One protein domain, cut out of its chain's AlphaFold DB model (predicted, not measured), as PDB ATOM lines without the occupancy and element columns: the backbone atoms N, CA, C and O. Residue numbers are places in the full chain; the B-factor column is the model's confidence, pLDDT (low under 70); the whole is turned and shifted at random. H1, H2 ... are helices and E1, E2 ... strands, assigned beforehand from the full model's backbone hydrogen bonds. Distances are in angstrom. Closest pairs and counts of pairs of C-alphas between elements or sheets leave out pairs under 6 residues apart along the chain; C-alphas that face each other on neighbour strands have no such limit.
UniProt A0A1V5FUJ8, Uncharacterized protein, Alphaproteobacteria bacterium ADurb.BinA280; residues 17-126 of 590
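What this domain is: This is residues 17 to 126 of the 590 residues of an uncharacterized protein of Alphaproteobacteria bacterium ADurb.BinA280 (UniProt A0A1V5FUJ8). The chain here is wound as a short solenoid of stacked turns, roughly triangular in section: one side is the sheet E1 E2 E5 E8, the second E3 E6 E9 and the third the small pair E4 E7. H1 covers one end of the stack, near E1, E2, E3 and E4, while H2 packs on the outside of the largest sheet, over E1 and E2. The printed part has 110 residues with two named helices and nine named strands, in the order E1 H1 E2 E3 E4 E5 H2 E6 E7 E8 E9; each sheet is parallel, with its strands in the order just named. The class is mixed, helices and strands, with under half of the residues in named elements. The whole is compact, with a radius of gyration of the C-alphas of 13.2 A and spans of 38 by 29 by 24 A.

How they stand to each other: Start with E1, residues 20 to 23, an edge strand of the largest sheet; its residues 22 to 23 also pair, parallel, with residues 30 to 31. Go on to H1, residues 37 to 43, and E2, residues 48 to 52: E1, H1 and E2 are a strand-helix-strand unit, two parallel neighbour strands with a helix between, and its crossover is right-handed. Between E1 and E2 look for N 22 and O 50, 2.9 A apart and within hydrogen-bond range. H1 is on this sheet at a height over the sheet of 8.7 A, along the strands at 7 degrees to E2 on the local plane; the closest C-alphas of H1 and E2 are those of Ile 38 and Ile 49, 7.3 A apart. E5, residues 69 to 75, is parallel to E2, with N 51 and O 72 at 2.7 A, and E8, residues 115 to 120, is parallel to E5, with N 71 and O 118 at 2.8 A. H2, residues 78 to 83, is on the opposite face from H1, at a height over the sheet of 7.8 A; the closest C-alphas of H2 and E2 are those of Arg 50 and Ala 81, 6.0 A apart. E3, residues 56 to 58, pairs with E6, residues 93 to 96, through N 57 and O 94 at 2.8 A, and E6 with E9, residues 122 to 125, through N 95 and O 123 at 2.8 A. E3 runs on into E4, residues 61 to 63, at 73 degrees, and E8 runs on into E9 at 91 degrees. E4 pairs with E7, residues 105 to 107, through N 63 and O 106 at 2.8 A, and the closest C-alphas of H1 and E4 are those of Gln 39 and Leu 61, 5.9 A apart. In H1 and H2 every O i to N i+4 pair is within hydrogen-bond range.

Where its parts are: Find C-alpha 20 at (28.787, -50.904, -14.503), where E1 begins; it runs 10.2 A to C-alpha 23. H1 covers 9.8 A from Pro 37 to Asn 43, and E2 13.5 A from Asp 48 to Val 52. E3, from Asn 56 to Thr 58, and E4, from Leu 61 to Leu 63, have three residues each. Find C-alpha 69 at (34.123, -44.092, -6.734); from there E5, the longest strand, runs 17.7 A to Tyr 75. H2 covers 8.6 A from Cys 78 to Ala 83, E6 9.7 A from Ala 93 to Ile 96, and E7 6.4 A from Ile 105 to Val 107. E8 runs 16.3 A from Arg 115 to Glu 120, and E9 9.7 A from Val 122 to C-alpha 125 at (31.318, -29.614, -19.297).

The domain as a whole: The two C-alphas farthest apart are those of Ser 88 and Pro 111, at 39.6 A. The printed part has no cut from residue 17 to residue 126. The link from E1 to H1, with 13 residues between them, is long. The mean pLDDT of the printed part is 92.7, and the model's confidence is under 70 at residue 17 and residues 99 to 101.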
ATOM      1  N   HIS A  17      28.881 -56.723  -7.296       57.66
ATOM      2  CA  HIS A  17      29.594 -55.455  -7.232       57.66
ATOM      3  C   HIS A  17      30.938 -55.632  -7.942       57.66
ATOM      4  O   HIS A  17      31.983 -55.770  -7.317       57.66
ATOM      5  N   GLY A  18      30.898 -55.710  -9.271       83.00
ATOM      6  CA  GLY A  18      32.096 -55.621 -10.097       83.00
ATOM      7  C   GLY A  18      32.286 -54.195 -10.590       83.00
ATOM      8  O   GLY A  18      33.236 -53.518 -10.220       83.00
ATOM      9  N   PHE A  19      31.376 -53.757 -11.459       95.50
ATOM     10  CA  PHE A  19      31.394 -52.470 -12.152       95.50
ATOM     11  C   PHE A  19      30.107 -52.331 -12.983       95.50
ATOM     12  O   PHE A  19      29.390 -53.315 -13.173       95.50
ATOM     13  N   ALA A  20      29.830 -51.141 -13.509       96.94
ATOM     14  CA  ALA A  20      28.787 -50.904 -14.503       96.94
ATOM     15  C   ALA A  20      29.393 -50.378 -15.805       96.94
ATOM     16  O   ALA A  20      30.321 -49.568 -15.784       96.94
ATOM     17  N   THR A  21      28.850 -50.812 -16.940       97.25
ATOM     18  CA  THR A  21      29.182 -50.247 -18.256       97.25
ATOM     19  C   THR A  21      28.033 -49.392 -18.771       97.25
ATOM     20  O   THR A  21      26.867 -49.758 -18.612       97.25
ATOM     21  N   ILE A  22      28.353 -48.245 -19.372       97.69
ATOM     22  CA  ILE A  22      27.351 -47.310 -19.891       97.69
ATOM     23  C   ILE A  22      27.703 -46.900 -21.321       97.69
ATOM     24  O   ILE A  22      28.776 -46.353 -21.578       97.69
ATOM     25  N   GLY A  23      26.773 -47.108 -22.249       96.81
ATOM     26  CA  GLY A  23      26.945 -46.799 -23.669       96.81
ATOM     27  C   GLY A  23      25.629 -46.880 -24.439       96.81
ATOM     28  O   GLY A  23      24.562 -46.991 -23.840       96.81
ATOM     29  N   SER A  24      25.696 -46.786 -25.766       95.56
ATOM     30  CA  SER A  24      24.516 -46.786 -26.648       95.56
ATOM     31  C   SER A  24      24.074 -48.171 -27.116       95.56
ATOM     32  O   SER A  24      22.991 -48.315 -27.683       95.56
ATOM     33  N   THR A  25      24.898 -49.191 -26.898       94.44
ATOM     34  CA  THR A  25      24.651 -50.560 -27.344       94.44
ATOM     35  C   THR A  25      23.913 -51.373 -26.277       94.44
ATOM     36  O   THR A  25      23.923 -51.057 -25.089       94.44
ATOM     37  N   THR A  26      23.223 -52.432 -26.698       94.06
ATOM     38  CA  THR A  26      22.385 -53.257 -25.807       94.06
ATOM     39  C   THR A  26      23.182 -54.184 -24.888       94.06
ATOM     40  O   THR A  26      22.605 -54.771 -23.981       94.06
ATOM     41  N   ASP A  27      24.485 -54.351 -25.126       93.88
ATOM     42  CA  ASP A  27      25.411 -55.110 -24.271       93.88
ATOM     43  C   ASP A  27      25.900 -54.306 -23.050       93.88
ATOM     44  O   ASP A  27      26.604 -54.849 -22.199       93.88
ATOM     45  N   CYS A  28      25.539 -53.024 -22.945       96.62
ATOM     46  CA  CYS A  28      25.849 -52.193 -21.788       96.62
ATOM     47  C   CYS A  28      24.935 -52.504 -20.595       96.62
ATOM     48  O   CYS A  28      23.752 -52.792 -20.759       96.62
ATOM     49  N   THR A  29      25.459 -52.343 -19.376       96.44
ATOM     50  CA  THR A  29      24.658 -52.437 -18.142       96.44
ATOM     51  C   THR A  29      23.576 -51.354 -18.097       96.44
ATOM     52  O   THR A  29      22.443 -51.628 -17.711       96.44
ATOM     53  N   TYR A  30      23.920 -50.132 -18.518       96.38
ATOM     54  CA  TYR A  30      23.001 -48.999 -18.625       96.38
ATOM     55  C   TYR A  30      23.077 -48.378 -20.023       96.38
ATOM     56  O   TYR A  30      24.158 -48.222 -20.595       96.38
ATOM     57  N   ASN A  31      21.921 -47.980 -20.556       93.69
ATOM     58  CA  ASN A  31      21.822 -47.288 -21.840       93.69
ATOM     59  C   ASN A  31      22.026 -45.771 -21.651       93.69
ATOM     60  O   ASN A  31      21.455 -45.175 -20.736       93.69
ATOM     61  N   ASN A  32      22.816 -45.137 -22.521       89.06
ATOM     62  CA  ASN A  32      23.128 -43.706 -22.456       89.06
ATOM     63  C   ASN A  32      21.943 -42.769 -22.773       89.06
ATOM     64  O   ASN A  32      22.036 -41.580 -22.484       89.06
ATOM     65  N   VAL A  33      20.856 -43.280 -23.360       87.31
ATOM     66  CA  VAL A  33      19.622 -42.528 -23.662       87.31
ATOM     67  C   VAL A  33      18.752 -42.328 -22.411       87.31
ATOM     68  O   VAL A  33      17.872 -41.469 -22.394       87.31
ATOM     69  N   LEU A  34      18.990 -43.098 -21.344       79.81
ATOM     70  CA  LEU A  34      18.297 -42.904 -20.072       79.81
ATOM     71  C   LEU A  34      18.686 -41.552 -19.456       79.81
ATOM     72  O   LEU A  34      19.821 -41.101 -19.590       79.81
ATOM     73  N   GLY A  35      17.760 -40.906 -18.746       85.38
ATOM     74  CA  GLY A  35      18.068 -39.680 -18.008       85.38
ATOM     75  C   GLY A  35      19.085 -39.960 -16.897       85.38
ATOM     76  O   GLY A  35      18.771 -40.679 -15.954       85.38
ATOM     77  N   ASN A  36      20.288 -39.388 -17.005       92.00
ATOM     78  CA  ASN A  36      21.383 -39.517 -16.036       92.00
ATOM     79  C   ASN A  36      21.751 -40.981 -15.683       92.00
ATOM     80  O   ASN A  36      21.566 -41.439 -14.547       92.00
ATOM     81  N   PRO A  37      22.293 -41.747 -16.647       95.38
ATOM     82  CA  PRO A  37      22.568 -43.170 -16.459       95.38
ATOM     83  C   PRO A  37      23.711 -43.414 -15.464       95.38
ATOM     84  O   PRO A  37      23.724 -44.436 -14.783       95.38
ATOM     85  N   ILE A  38      24.644 -42.461 -15.337       96.38
ATOM     86  CA  ILE A  38      25.740 -42.528 -14.366       96.38
ATOM     87  C   ILE A  38      25.170 -42.494 -12.946       96.38
ATOM     88  O   ILE A  38      25.474 -43.383 -12.155       96.38
ATOM     89  N   GLN A  39      24.286 -41.538 -12.635       95.75
ATOM     90  CA  GLN A  39      23.659 -41.478 -11.314       95.75
ATOM     91  C   GLN A  39      22.811 -42.719 -11.023       95.75
ATOM     92  O   GLN A  39      22.804 -43.202  -9.895       95.75
ATOM     93  N   SER A  40      22.131 -43.270 -12.031       95.38
ATOM     94  CA  SER A  40      21.357 -44.504 -11.867       95.38
ATOM     95  C   SER A  40      22.247 -45.686 -11.470       95.38
ATOM     96  O   SER A  40      21.901 -46.431 -10.556       95.38
ATOM     97  N   ALA A  41      23.425 -45.814 -12.085       95.75
ATOM     98  CA  ALA A  41      24.397 -46.835 -11.713       95.75
ATOM     99  C   ALA A  41      24.948 -46.632 -10.289       95.75
ATOM    100  O   ALA A  41      25.062 -47.591  -9.525       95.75
ATOM    101  N   LEU A  42      25.232 -45.389  -9.899       95.38
ATOM    102  CA  LEU A  42      25.669 -45.066  -8.537       95.38
ATOM    103  C   LEU A  42      24.592 -45.392  -7.495       95.38
ATOM    104  O   LEU A  42      24.882 -46.025  -6.483       95.38
ATOM    105  N   ASN A  43      23.335 -45.038  -7.773       94.75
ATOM    106  CA  ASN A  43      22.195 -45.329  -6.901       94.75
ATOM    107  C   ASN A  43      21.947 -46.839  -6.746       94.75
ATOM    108  O   ASN A  43      21.437 -47.274  -5.717       94.75
ATOM    109  N   ALA A  44      22.329 -47.643  -7.744       94.56
ATOM    110  CA  ALA A  44      22.301 -49.102  -7.677       94.56
ATOM    111  C   ALA A  44      23.500 -49.710  -6.912       94.56
ATOM    112  O   ALA A  44      23.615 -50.931  -6.818       94.56
ATOM    113  N   GLY A  45      24.395 -48.883  -6.357       94.81
ATOM    114  CA  GLY A  45      25.541 -49.324  -5.559       94.81
ATOM    115  C   GLY A  45      26.764 -49.740  -6.380       94.81
ATOM    116  O   GLY A  45      27.606 -50.494  -5.886       94.81
ATOM    117  N   HIS A  46      26.879 -49.301  -7.638       95.38
ATOM    118  CA  HIS A  46      28.107 -49.491  -8.410       95.38
ATOM    119  C   HIS A  46      29.142 -48.418  -8.055       95.38
ATOM    120  O   HIS A  46      28.850 -47.227  -8.091       95.38
ATOM    121  N   THR A  47      30.372 -48.841  -7.773       95.88
ATOM    122  CA  THR A  47      31.499 -47.953  -7.434       95.88
ATOM    123  C   THR A  47      32.493 -47.765  -8.581       95.88
ATOM    124  O   THR A  47      33.198 -46.762  -8.617       95.88
ATOM    125  N   ASP A  48      32.543 -48.692  -9.541       97.25
ATOM    126  CA  ASP A  48      33.353 -48.601 -10.763       97.25
ATOM    127  C   ASP A  48      32.431 -48.448 -11.978       97.25
ATOM    128  O   ASP A  48      31.711 -49.375 -12.348       97.25
ATOM    129  N   ILE A  49      32.435 -47.267 -12.590       97.88
ATOM    130  CA  ILE A  49      31.609 -46.908 -13.743       97.88
ATOM    131  C   ILE A  49      32.507 -46.750 -14.969       97.88
ATOM    132  O   ILE A  49      33.453 -45.963 -14.963       97.88
ATOM    133  N   ARG A  50      32.199 -47.471 -16.046       97.75
ATOM    134  CA  ARG A  50      32.977 -47.479 -17.291       97.75
ATOM    135  C   ARG A  50      32.127 -46.970 -18.451       97.75
ATOM    136  O   ARG A  50      31.083 -47.540 -18.764       97.75
ATOM    137  N   LEU A  51      32.579 -45.899 -19.085       97.94
ATOM    138  CA  LEU A  51      31.865 -45.136 -20.098       97.94
ATOM    139  C   LEU A  51      32.490 -45.364 -21.474       97.94
ATOM    140  O   LEU A  51      33.709 -45.253 -21.649       97.94
ATOM    141  N   VAL A  52      31.649 -45.634 -22.466       97.75
ATOM    142  CA  VAL A  52      32.061 -45.613 -23.871       97.75
ATOM    143  C   VAL A  52      32.474 -44.185 -24.259       97.75
ATOM    144  O   VAL A  52      31.781 -43.209 -23.974       97.75
ATOM    145  N   GLY A  53      33.649 -44.054 -24.869       95.56
ATOM    146  CA  GLY A  53      34.228 -42.783 -25.294       95.56
ATOM    147  C   GLY A  53      33.451 -42.116 -26.430       95.56
ATOM    148  O   GLY A  53      32.753 -42.780 -27.194       95.56
ATOM    149  N   GLY A  54      33.572 -40.791 -26.548       94.19
ATOM    150  CA  GLY A  54      32.918 -40.010 -27.609       94.19
ATOM    151  C   GLY A  54      31.403 -39.830 -27.449       94.19
ATOM    152  O   GLY A  54      30.779 -39.179 -28.284       94.19
ATOM    153  N   LEU A  55      30.809 -40.375 -26.385       96.12
ATOM    154  CA  LEU A  55      29.410 -40.156 -26.030       96.12
ATOM    155  C   LEU A  55      29.265 -39.016 -25.014       96.12
ATOM    156  O   LEU A  55      30.162 -38.754 -24.209       96.12
ATOM    157  N   ASN A  56      28.094 -38.378 -25.041       94.94
ATOM    158  CA  ASN A  56      27.675 -37.379 -24.066       94.94
ATOM    159  C   ASN A  56      26.707 -38.008 -23.059       94.94
ATOM    160  O   ASN A  56      25.710 -38.615 -23.451       94.94
ATOM    161  N   TYR A  57      26.981 -37.818 -21.775       94.25
ATOM    162  CA  TYR A  57      26.173 -38.291 -20.659       94.25
ATOM    163  C   TYR A  57      25.638 -37.079 -19.908       94.25
ATOM    164  O   TYR A  57      26.395 -36.356 -19.266       94.25
ATOM    165  N   THR A  58      24.339 -36.823 -20.029       92.38
ATOM    166  CA  THR A  58      23.701 -35.646 -19.431       92.38
ATOM    167  C   THR A  58      23.172 -35.944 -18.037       92.38
ATOM    168  O   THR A  58      22.506 -36.960 -17.829       92.38
ATOM    169  N   GLY A  59      23.375 -35.005 -17.119       89.62
ATOM    170  CA  GLY A  59      22.844 -35.049 -15.763       89.62
ATOM    171  C   GLY A  59      23.917 -34.709 -14.741       89.62
ATOM    172  O   GLY A  59      25.074 -35.089 -14.892       89.62
ATOM    173  N   SER A  60      23.531 -33.983 -13.694       90.19
ATOM    174  CA  SER A  60      24.448 -33.679 -12.599       90.19
ATOM    175  C   SER A  60      24.641 -34.916 -11.731       90.19
ATOM    176  O   SER A  60      23.694 -35.676 -11.505       90.19
ATOM    177  N   LEU A  61      25.861 -35.122 -11.253       94.44
ATOM    178  CA  LEU A  61      26.201 -36.259 -10.409       94.44
ATOM    179  C   LEU A  61      26.241 -35.804  -8.955       94.44
ATOM    180  O   LEU A  61      26.987 -34.884  -8.630       94.44
ATOM    181  N   ASN A  62      25.464 -36.456  -8.094       95.25
ATOM    182  CA  ASN A  62      25.629 -36.352  -6.652       95.25
ATOM    183  C   ASN A  62      26.309 -37.623  -6.139       95.25
ATOM    184  O   ASN A  62      25.711 -38.702  -6.071       95.25
ATOM    185  N   LEU A  63      27.589 -37.487  -5.816       94.88
ATOM    186  CA  LEU A  63      28.419 -38.553  -5.292       94.88
ATOM    187  C   LEU A  63      28.318 -38.531  -3.764       94.88
ATOM    188  O   LEU A  63      29.239 -38.071  -3.095       94.88
ATOM    189  N   ALA A  64      27.226 -39.056  -3.215       91.94
ATOM    190  CA  ALA A  64      27.027 -39.200  -1.772       91.94
ATOM    191  C   ALA A  64      27.631 -40.508  -1.216       91.94
ATOM    192  O   ALA A  64      27.980 -41.427  -1.964       91.94
ATOM    193  N   GLY A  65      27.726 -40.600   0.113       91.12
ATOM    194  CA  GLY A  65      28.122 -41.812   0.836       91.12
ATOM    195  C   GLY A  65      29.630 -41.986   1.053       91.12
ATOM    196  O   GLY A  65      30.445 -41.122   0.738       91.12
ATOM    197  N   ILE A  66      30.002 -43.134   1.631       93.19
ATOM    198  CA  ILE A  66      31.369 -43.393   2.115       93.19
ATOM    199  C   ILE A  66      32.241 -44.184   1.137       93.19
ATOM    200  O   ILE A  66      33.413 -44.397   1.424       93.19
ATOM    201  N   GLN A  67      31.706 -44.679   0.020       94.50
ATOM    202  CA  GLN A  67      32.426 -45.587  -0.882       94.50
ATOM    203  C   GLN A  67      33.345 -44.830  -1.843       94.50
ATOM    204  O   GLN A  67      32.985 -43.764  -2.335       94.50
ATOM    205  N   ASP A  68      34.514 -45.393  -2.144       96.38
ATOM    206  CA  ASP A  68      35.381 -44.843  -3.191       96.38
ATOM    207  C   ASP A  68      34.706 -45.054  -4.548       96.38
ATOM    208  O   ASP A  68      34.111 -46.105  -4.789       96.38
ATOM    209  N   ILE A  69      34.767 -44.048  -5.418       96.81
ATOM    210  CA  ILE A  69      34.123 -44.092  -6.734       96.81
ATOM    211  C   ILE A  69      35.174 -43.894  -7.810       96.81
ATOM    212  O   ILE A  69      36.008 -42.992  -7.737       96.81
ATOM    213  N   ARG A  70      35.094 -44.708  -8.858       97.75
ATOM    214  CA  ARG A  70      35.910 -44.583 -10.056       97.75
ATOM    215  C   ARG A  70      35.011 -44.484 -11.280       97.75
ATOM    216  O   ARG A  70      34.269 -45.410 -11.578       97.75
ATOM    217  N   ILE A  71      35.108 -43.379 -12.010       97.75
ATOM    218  CA  ILE A  71      34.429 -43.168 -13.292       97.75
ATOM    219  C   ILE A  71      35.497 -43.091 -14.379       97.75
ATOM    220  O   ILE A  71      36.409 -42.266 -14.310       97.75
ATOM    221  N   ARG A  72      35.402 -43.963 -15.382       97.94
ATOM    222  CA  ARG A  72      36.389 -44.085 -16.459       97.94
ATOM    223  C   ARG A  72      35.739 -43.961 -17.820       97.94
ATOM    224  O   ARG A  72      34.857 -44.750 -18.130       97.94
ATOM    225  N   GLY A  73      36.198 -43.027 -18.640       97.00
ATOM    226  CA  GLY A  73      35.878 -42.956 -20.063       97.00
ATOM    227  C   GLY A  73      36.919 -43.650 -20.937       97.00
ATOM    228  O   GLY A  73      37.809 -44.346 -20.451       97.00
ATOM    229  N   GLY A  74      36.827 -43.432 -22.248       96.56
ATOM    230  CA  GLY A  74      37.855 -43.880 -23.192       96.56
ATOM    231  C   GLY A  74      37.587 -45.205 -23.893       96.56
ATOM    232  O   GLY A  74      38.308 -45.522 -24.837       96.56
ATOM    233  N   TYR A  75      36.591 -45.987 -23.474       97.81
ATOM    234  CA  TYR A  75      36.362 -47.320 -24.037       97.81
ATOM    235  C   TYR A  75      35.715 -47.253 -25.422       97.81
ATOM    236  O   TYR A  75      34.798 -46.470 -25.643       97.81
ATOM    237  N   GLY A  76      36.149 -48.103 -26.356       96.75
ATOM    238  CA  GLY A  76      35.568 -48.140 -27.707       96.75
ATOM    239  C   GLY A  76      34.167 -48.766 -27.778       96.75
ATOM    240  O   GLY A  76      33.429 -48.508 -28.722       96.75
ATOM    241  N   SER A  77      33.796 -49.596 -26.798       97.06
ATOM    242  CA  SER A  77      32.495 -50.274 -26.699       97.06
ATOM    243  C   SER A  77      32.253 -50.785 -25.274       97.06
ATOM    244  O   SER A  77      33.181 -50.813 -24.459       97.06
ATOM    245  N   CYS A  78      31.031 -51.230 -24.964       97.31
ATOM    246  CA  CYS A  78      30.731 -51.847 -23.670       97.31
ATOM    247  C   CYS A  78      31.451 -53.189 -23.485       97.31
ATOM    248  O   CYS A  78      32.036 -53.403 -22.427       97.31
ATOM    249  N   ALA A  79      31.562 -54.024 -24.523       96.81
ATOM    250  CA  ALA A  79      32.434 -55.204 -24.499       96.81
ATOM    251  C   ALA A  79      33.907 -54.874 -24.156       96.81
ATOM    252  O   ALA A  79      34.516 -55.544 -23.317       96.81
ATOM    253  N   ALA A  80      34.482 -53.814 -24.740       97.00
ATOM    254  CA  ALA A  80      35.838 -53.368 -24.403       97.00
ATOM    255  C   ALA A  80      35.927 -52.841 -22.959       97.00
ATOM    256  O   ALA A  80      36.900 -53.118 -22.256       97.00
ATOM    257  N   ALA A  81      34.890 -52.140 -22.490       96.69
ATOM    258  CA  ALA A  81      34.774 -51.680 -21.110       96.69
ATOM    259  C   ALA A  81      34.703 -52.844 -20.111       96.69
ATOM    260  O   ALA A  81      35.392 -52.798 -19.092       96.69
ATOM    261  N   VAL A  82      33.953 -53.911 -20.409       96.31
ATOM    262  CA  VAL A  82      33.927 -55.156 -19.619       96.31
ATOM    263  C   VAL A  82      35.329 -55.763 -19.539       96.31
ATOM    264  O   VAL A  82      35.804 -56.055 -18.442       96.31
ATOM    265  N   ALA A  83      36.018 -55.867 -20.678       96.38
ATOM    266  CA  ALA A  83      37.382 -56.393 -20.759       96.38
ATOM    267  C   ALA A  83      38.452 -55.459 -20.155       96.38
ATOM    268  O   ALA A  83      39.597 -55.868 -19.982       96.38
ATOM    269  N   GLY A  84      38.108 -54.205 -19.841       96.06
ATOM    270  CA  GLY A  84      39.055 -53.205 -19.348       96.06
ATOM    271  C   GLY A  84      40.080 -52.752 -20.394       96.06
ATOM    272  O   GLY A  84      41.128 -52.230 -20.022       96.06
ATOM    273  N   LEU A  85      39.789 -52.931 -21.686       97.06
ATOM    274  CA  LEU A  85      40.699 -52.630 -22.790       97.06
ATOM    275  C   LEU A  85      40.432 -51.227 -23.346       97.06
ATOM    276  O   LEU A  85      39.380 -50.966 -23.931       97.06
ATOM    277  N   LEU A  86      41.399 -50.325 -23.181       96.69
ATOM    278  CA  LEU A  86      41.390 -49.015 -23.833       96.69
ATOM    279  C   LEU A  86      41.971 -49.133 -25.257       96.69
ATOM    280  O   LEU A  86      42.944 -49.865 -25.449       96.69
ATOM    281  N   PRO A  87      41.422 -48.416 -26.254       95.06
ATOM    282  CA  PRO A  87      42.048 -48.309 -27.571       95.06
ATOM    283  C   PRO A  87      43.366 -47.516 -27.480       95.06
ATOM    284  O   PRO A  87      43.621 -46.829 -26.492       95.06
ATOM    285  N   SER A  88      44.198 -47.574 -28.526       94.19
ATOM    286  CA  SER A  88      45.490 -46.862 -28.580       94.19
ATOM    287  C   SER A  88      45.355 -45.337 -28.467       94.19
ATOM    288  O   SER A  88      46.223 -44.686 -27.891       94.19
ATOM    289  N   ALA A  89      44.250 -44.783 -28.971       93.44
ATOM    290  CA  ALA A  89      43.878 -43.376 -28.858       93.44
ATOM    291  C   ALA A  89      42.495 -43.262 -28.185       93.44
ATOM    292  O   ALA A  89      41.477 -43.177 -28.876       93.44
ATOM    293  N   PRO A  90      42.419 -43.330 -26.843       93.94
ATOM    294  CA  PRO A  90      41.146 -43.267 -26.137       93.94
ATOM    295  C   PRO A  90      40.504 -41.888 -26.288       93.94
ATOM    296  O   PRO A  90      41.117 -40.861 -26.004       93.94
ATOM    297  N   VAL A  91      39.236 -41.881 -26.696       95.38
ATOM    298  CA  VAL A  91      38.412 -40.670 -26.777       95.38
ATOM    299  C   VAL A  91      37.689 -40.486 -25.449       95.38
ATOM    300  O   VAL A  91      37.003 -41.399 -24.992       95.38
ATOM    301  N   ARG A  92      37.817 -39.316 -24.817       94.81
ATOM    302  CA  ARG A  92      37.170 -39.043 -23.525       94.81
ATOM    303  C   ARG A  92      35.648 -39.227 -23.605       94.81
ATOM    304  O   ARG A  92      35.035 -38.989 -24.645       94.81
ATOM    305  N   ALA A  93      35.050 -39.655 -22.499       92.38
ATOM    306  CA  ALA A  93      33.600 -39.603 -22.321       92.38
ATOM    307  C   ALA A  93      33.212 -38.213 -21.803       92.38
ATOM    308  O   ALA A  93      33.866 -37.714 -20.888       92.38
ATOM    309  N   THR A  94      32.161 -37.602 -22.346       90.94
ATOM    310  CA  THR A  94      31.733 -36.265 -21.913       90.94
ATOM    311  C   THR A  94      30.618 -36.378 -20.883       90.94
ATOM    312  O   THR A  94      29.553 -36.912 -21.181       90.94
ATOM    313  N   VAL A  95      30.826 -35.840 -19.686       89.38
ATOM    314  CA  VAL A  95      29.789 -35.664 -18.665       89.38
ATOM    315  C   VAL A  95      29.307 -34.223 -18.729       89.38
ATOM    316  O   VAL A  95      30.063 -33.286 -18.475       89.38
ATOM    317  N   ILE A  96      28.043 -34.052 -19.099       84.19
ATOM    318  CA  ILE A  96      27.400 -32.749 -19.230       84.19
ATOM    319  C   ILE A  96      26.559 -32.510 -17.983       84.19
ATOM    320  O   ILE A  96      25.622 -33.270 -17.717       84.19
ATOM    321  N   ALA A  97      26.870 -31.442 -17.248       81.44
ATOM    322  CA  ALA A  97      26.103 -31.042 -16.074       81.44
ATOM    323  C   ALA A  97      24.602 -30.938 -16.405       81.44
ATOM    324  O   ALA A  97      24.206 -30.412 -17.449       81.44
ATOM    325  N   GLY A  98      23.755 -31.467 -15.525       73.00
ATOM    326  CA  GLY A  98      22.310 -31.295 -15.628       73.00
ATOM    327  C   GLY A  98      21.900 -29.877 -15.234       73.00
ATOM    328  O   GLY A  98      22.610 -29.200 -14.503       73.00
ATOM    329  N   GLY A  99      20.728 -29.427 -15.686       68.31
ATOM    330  CA  GLY A  99      20.263 -28.059 -15.419       68.31
ATOM    331  C   GLY A  99      19.891 -27.758 -13.959       68.31
ATOM    332  O   GLY A  99      19.777 -26.592 -13.603       68.31
ATOM    333  N   ASN A 100      19.690 -28.779 -13.115       66.25
ATOM    334  CA  ASN A 100      19.134 -28.596 -11.766       66.25
ATOM    335  C   ASN A 100      20.185 -28.295 -10.693       66.25
ATOM    336  O   ASN A 100      19.870 -27.639  -9.706       66.25
ATOM    337  N   LEU A 101      21.411 -28.791 -10.860       64.44
ATOM    338  CA  LEU A 101      22.533 -28.397 -10.017       64.44
ATOM    339  C   LEU A 101      23.365 -27.449 -10.865       64.44
ATOM    340  O   LEU A 101      23.759 -27.800 -11.973       64.44
ATOM    341  N   SER A 102      23.666 -26.263 -10.348       75.38
ATOM    342  CA  SER A 102      24.605 -25.336 -10.991       75.38
ATOM    343  C   SER A 102      25.997 -25.957 -11.210       75.38
ATOM    344  O   SER A 102      26.806 -25.399 -11.945       75.38
ATOM    345  N   THR A 103      26.251 -27.120 -10.603       87.00
ATOM    346  CA  THR A 103      27.486 -27.897 -10.636       87.00
ATOM    347  C   THR A 103      27.331 -29.202 -11.423       87.00
ATOM    348  O   THR A 103      26.292 -29.867 -11.366       87.00
ATOM    349  N   GLY A 104      28.393 -29.603 -12.132       88.50
ATOM    350  CA  GLY A 104      28.436 -30.874 -12.861       88.50
ATOM    351  C   GLY A 104      28.521 -32.089 -11.946       88.50
ATOM    352  O   GLY A 104      27.686 -32.990 -12.034       88.50
ATOM    353  N   ILE A 105      29.508 -32.102 -11.054       94.62
ATOM    354  CA  ILE A 105      29.740 -33.188 -10.098       94.62
ATOM    355  C   ILE A 105      29.826 -32.599  -8.695       94.62
ATOM    356  O   ILE A 105      30.736 -31.834  -8.393       94.62
ATOM    357  N   HIS A 106      28.886 -32.966  -7.834       95.50
ATOM    358  CA  HIS A 106      28.904 -32.629  -6.420       95.50
ATOM    359  C   HIS A 106      29.364 -33.850  -5.624       95.50
ATOM    360  O   HIS A 106      28.789 -34.932  -5.755       95.50
ATOM    361  N   VAL A 107      30.419 -33.695  -4.828       95.56
ATOM    362  CA  VAL A 107      30.951 -34.744  -3.959       95.56
ATOM    363  C   VAL A 107      30.745 -34.331  -2.512       95.56
ATOM    364  O   VAL A 107      31.431 -33.444  -1.999       95.56
ATOM    365  N   GLU A 108      29.790 -34.995  -1.869       92.69
ATOM    366  CA  GLU A 108      29.468 -34.765  -0.466       92.69
ATOM    367  C   GLU A 108      30.568 -35.320   0.447       92.69
ATOM    368  O   GLU A 108      31.191 -36.354   0.165       92.69
ATOM    369  N   SER A 109      30.776 -34.630   1.569       89.38
ATOM    370  CA  SER A 109      31.734 -35.022   2.602       89.38
ATOM    371  C   SER A 109      31.430 -36.409   3.166       89.38
ATOM    372  O   SER A 109      30.284 -36.745   3.462       89.38
ATOM    373  N   ALA A 110      32.487 -37.192   3.384       86.44
ATOM    374  CA  ALA A 110      32.449 -38.429   4.150       86.44
ATOM    375  C   ALA A 110      33.140 -38.182   5.507       86.44
ATOM    376  O   ALA A 110      34.369 -38.228   5.578       86.44
ATOM    377  N   PRO A 111      32.396 -37.896   6.593       85.25
ATOM    378  CA  PRO A 111      33.003 -37.495   7.867       85.25
ATOM    379  C   PRO A 111      33.828 -38.611   8.524       85.25
ATOM    380  O   PRO A 111      34.727 -38.331   9.311       85.25
ATOM    381  N   GLU A 112      33.542 -39.873   8.203       88.50
ATOM    382  CA  GLU A 112      34.144 -41.035   8.868       88.50
ATOM    383  C   GLU A 112      35.471 -41.485   8.247       88.50
ATOM    384  O   GLU A 112      36.286 -42.112   8.926       88.50
ATOM    385  N   ARG A 113      35.712 -41.198   6.959       91.62
ATOM    386  CA  ARG A 113      36.952 -41.593   6.280       91.62
ATOM    387  C   ARG A 113      37.285 -40.697   5.100       91.62
ATOM    388  O   ARG A 113      36.397 -40.205   4.412       91.62
ATOM    389  N   ARG A 114      38.583 -40.612   4.797       94.00
ATOM    390  CA  ARG A 114      39.064 -40.029   3.543       94.00
ATOM    391  C   ARG A 114      38.611 -40.889   2.364       94.00
ATOM    392  O   ARG A 114      38.968 -42.064   2.295       94.00
ATOM    393  N   ARG A 115      37.797 -40.311   1.483       95.25
ATOM    394  CA  ARG A 115      37.208 -40.976   0.313       95.25
ATOM    395  C   ARG A 115      37.943 -40.579  -0.957       95.25
ATOM    396  O   ARG A 115      38.270 -39.410  -1.125       95.25
ATOM    397  N   VAL A 116      38.136 -41.521  -1.872       97.25
ATOM    398  CA  VAL A 116      38.801 -41.282  -3.157       97.25
ATOM    399  C   VAL A 116      37.776 -41.285  -4.289       97.25
ATOM    400  O   VAL A 116      37.046 -42.260  -4.484       97.25
ATOM    401  N   ILE A 117      37.743 -40.201  -5.065       97.75
ATOM    402  CA  ILE A 117      36.947 -40.081  -6.291       97.75
ATOM    403  C   ILE A 117      37.893 -39.977  -7.469       97.75
ATOM    404  O   ILE A 117      38.601 -38.988  -7.604       97.75
ATOM    405  N   THR A 118      37.896 -40.970  -8.349       98.19
ATOM    406  CA  THR A 118      38.750 -40.964  -9.540       98.19
ATOM    407  C   THR A 118      37.928 -40.722 -10.797       98.19
ATOM    408  O   THR A 118      37.026 -41.502 -11.103       98.19
ATOM    409  N   LEU A 119      38.286 -39.689 -11.558       98.19
ATOM    410  CA  LEU A 119      37.782 -39.418 -12.902       98.19
ATOM    411  C   LEU A 119      38.910 -39.639 -13.910       98.19
ATOM    412  O   LEU A 119      39.875 -38.873 -13.949       98.19
ATOM    413  N   GLU A 120      38.789 -40.660 -14.750       98.06
ATOM    414  CA  GLU A 120      39.808 -41.017 -15.738       98.06
ATOM    415  C   GLU A 120      39.266 -40.908 -17.163       98.06
ATOM    416  O   GLU A 120      38.273 -41.553 -17.486       98.06
ATOM    417  N   LEU A 121      39.931 -40.146 -18.038       97.12
ATOM    418  CA  LEU A 121      39.497 -39.937 -19.429       97.12
ATOM    419  C   LEU A 121      38.046 -39.417 -19.525       97.12
ATOM    420  O   LEU A 121      37.280 -39.821 -20.404       97.12
ATOM    421  N   VAL A 122      37.674 -38.513 -18.617       97.50
ATOM    422  CA  VAL A 122      36.360 -37.858 -18.578       97.50
ATOM    423  C   VAL A 122      36.513 -36.377 -18.923       97.50
ATOM    424  O   VAL A 122      37.460 -35.736 -18.481       97.50
ATOM    425  N   ASP A 123      35.597 -35.834 -19.719       97.00
ATOM    426  CA  ASP A 123      35.471 -34.405 -20.014       97.00
ATOM    427  C   ASP A 123      34.208 -33.862 -19.331       97.00
ATOM    428  O   ASP A 123      33.098 -34.257 -19.677       97.00
ATOM    429  N   VAL A 124      34.372 -33.008 -18.325       96.12
ATOM    430  CA  VAL A 124      33.285 -32.414 -17.539       96.12
ATOM    431  C   VAL A 124      32.985 -31.026 -18.099       96.12
ATOM    432  O   VAL A 124      33.860 -30.152 -18.097       96.12
ATOM    433  N   LYS A 125      31.758 -30.832 -18.598       94.00
ATOM    434  CA  LYS A 125      31.318 -29.614 -19.297       94.00
ATOM    435  C   LYS A 125      29.942 -29.136 -18.828       94.00
ATOM    436  O   LYS A 125      29.099 -29.960 -18.456       94.00
ATOM    437  N   PRO A 126      29.657 -27.826 -18.900       91.56
ATOM    438  CA  PRO A 126      28.299 -27.336 -18.720       91.56
ATOM    439  C   PRO A 126      27.411 -27.709 -19.922       91.56
ATOM    440  O   PRO A 126      27.912 -28.026 -21.008       91.56
TER     441      PRO A 126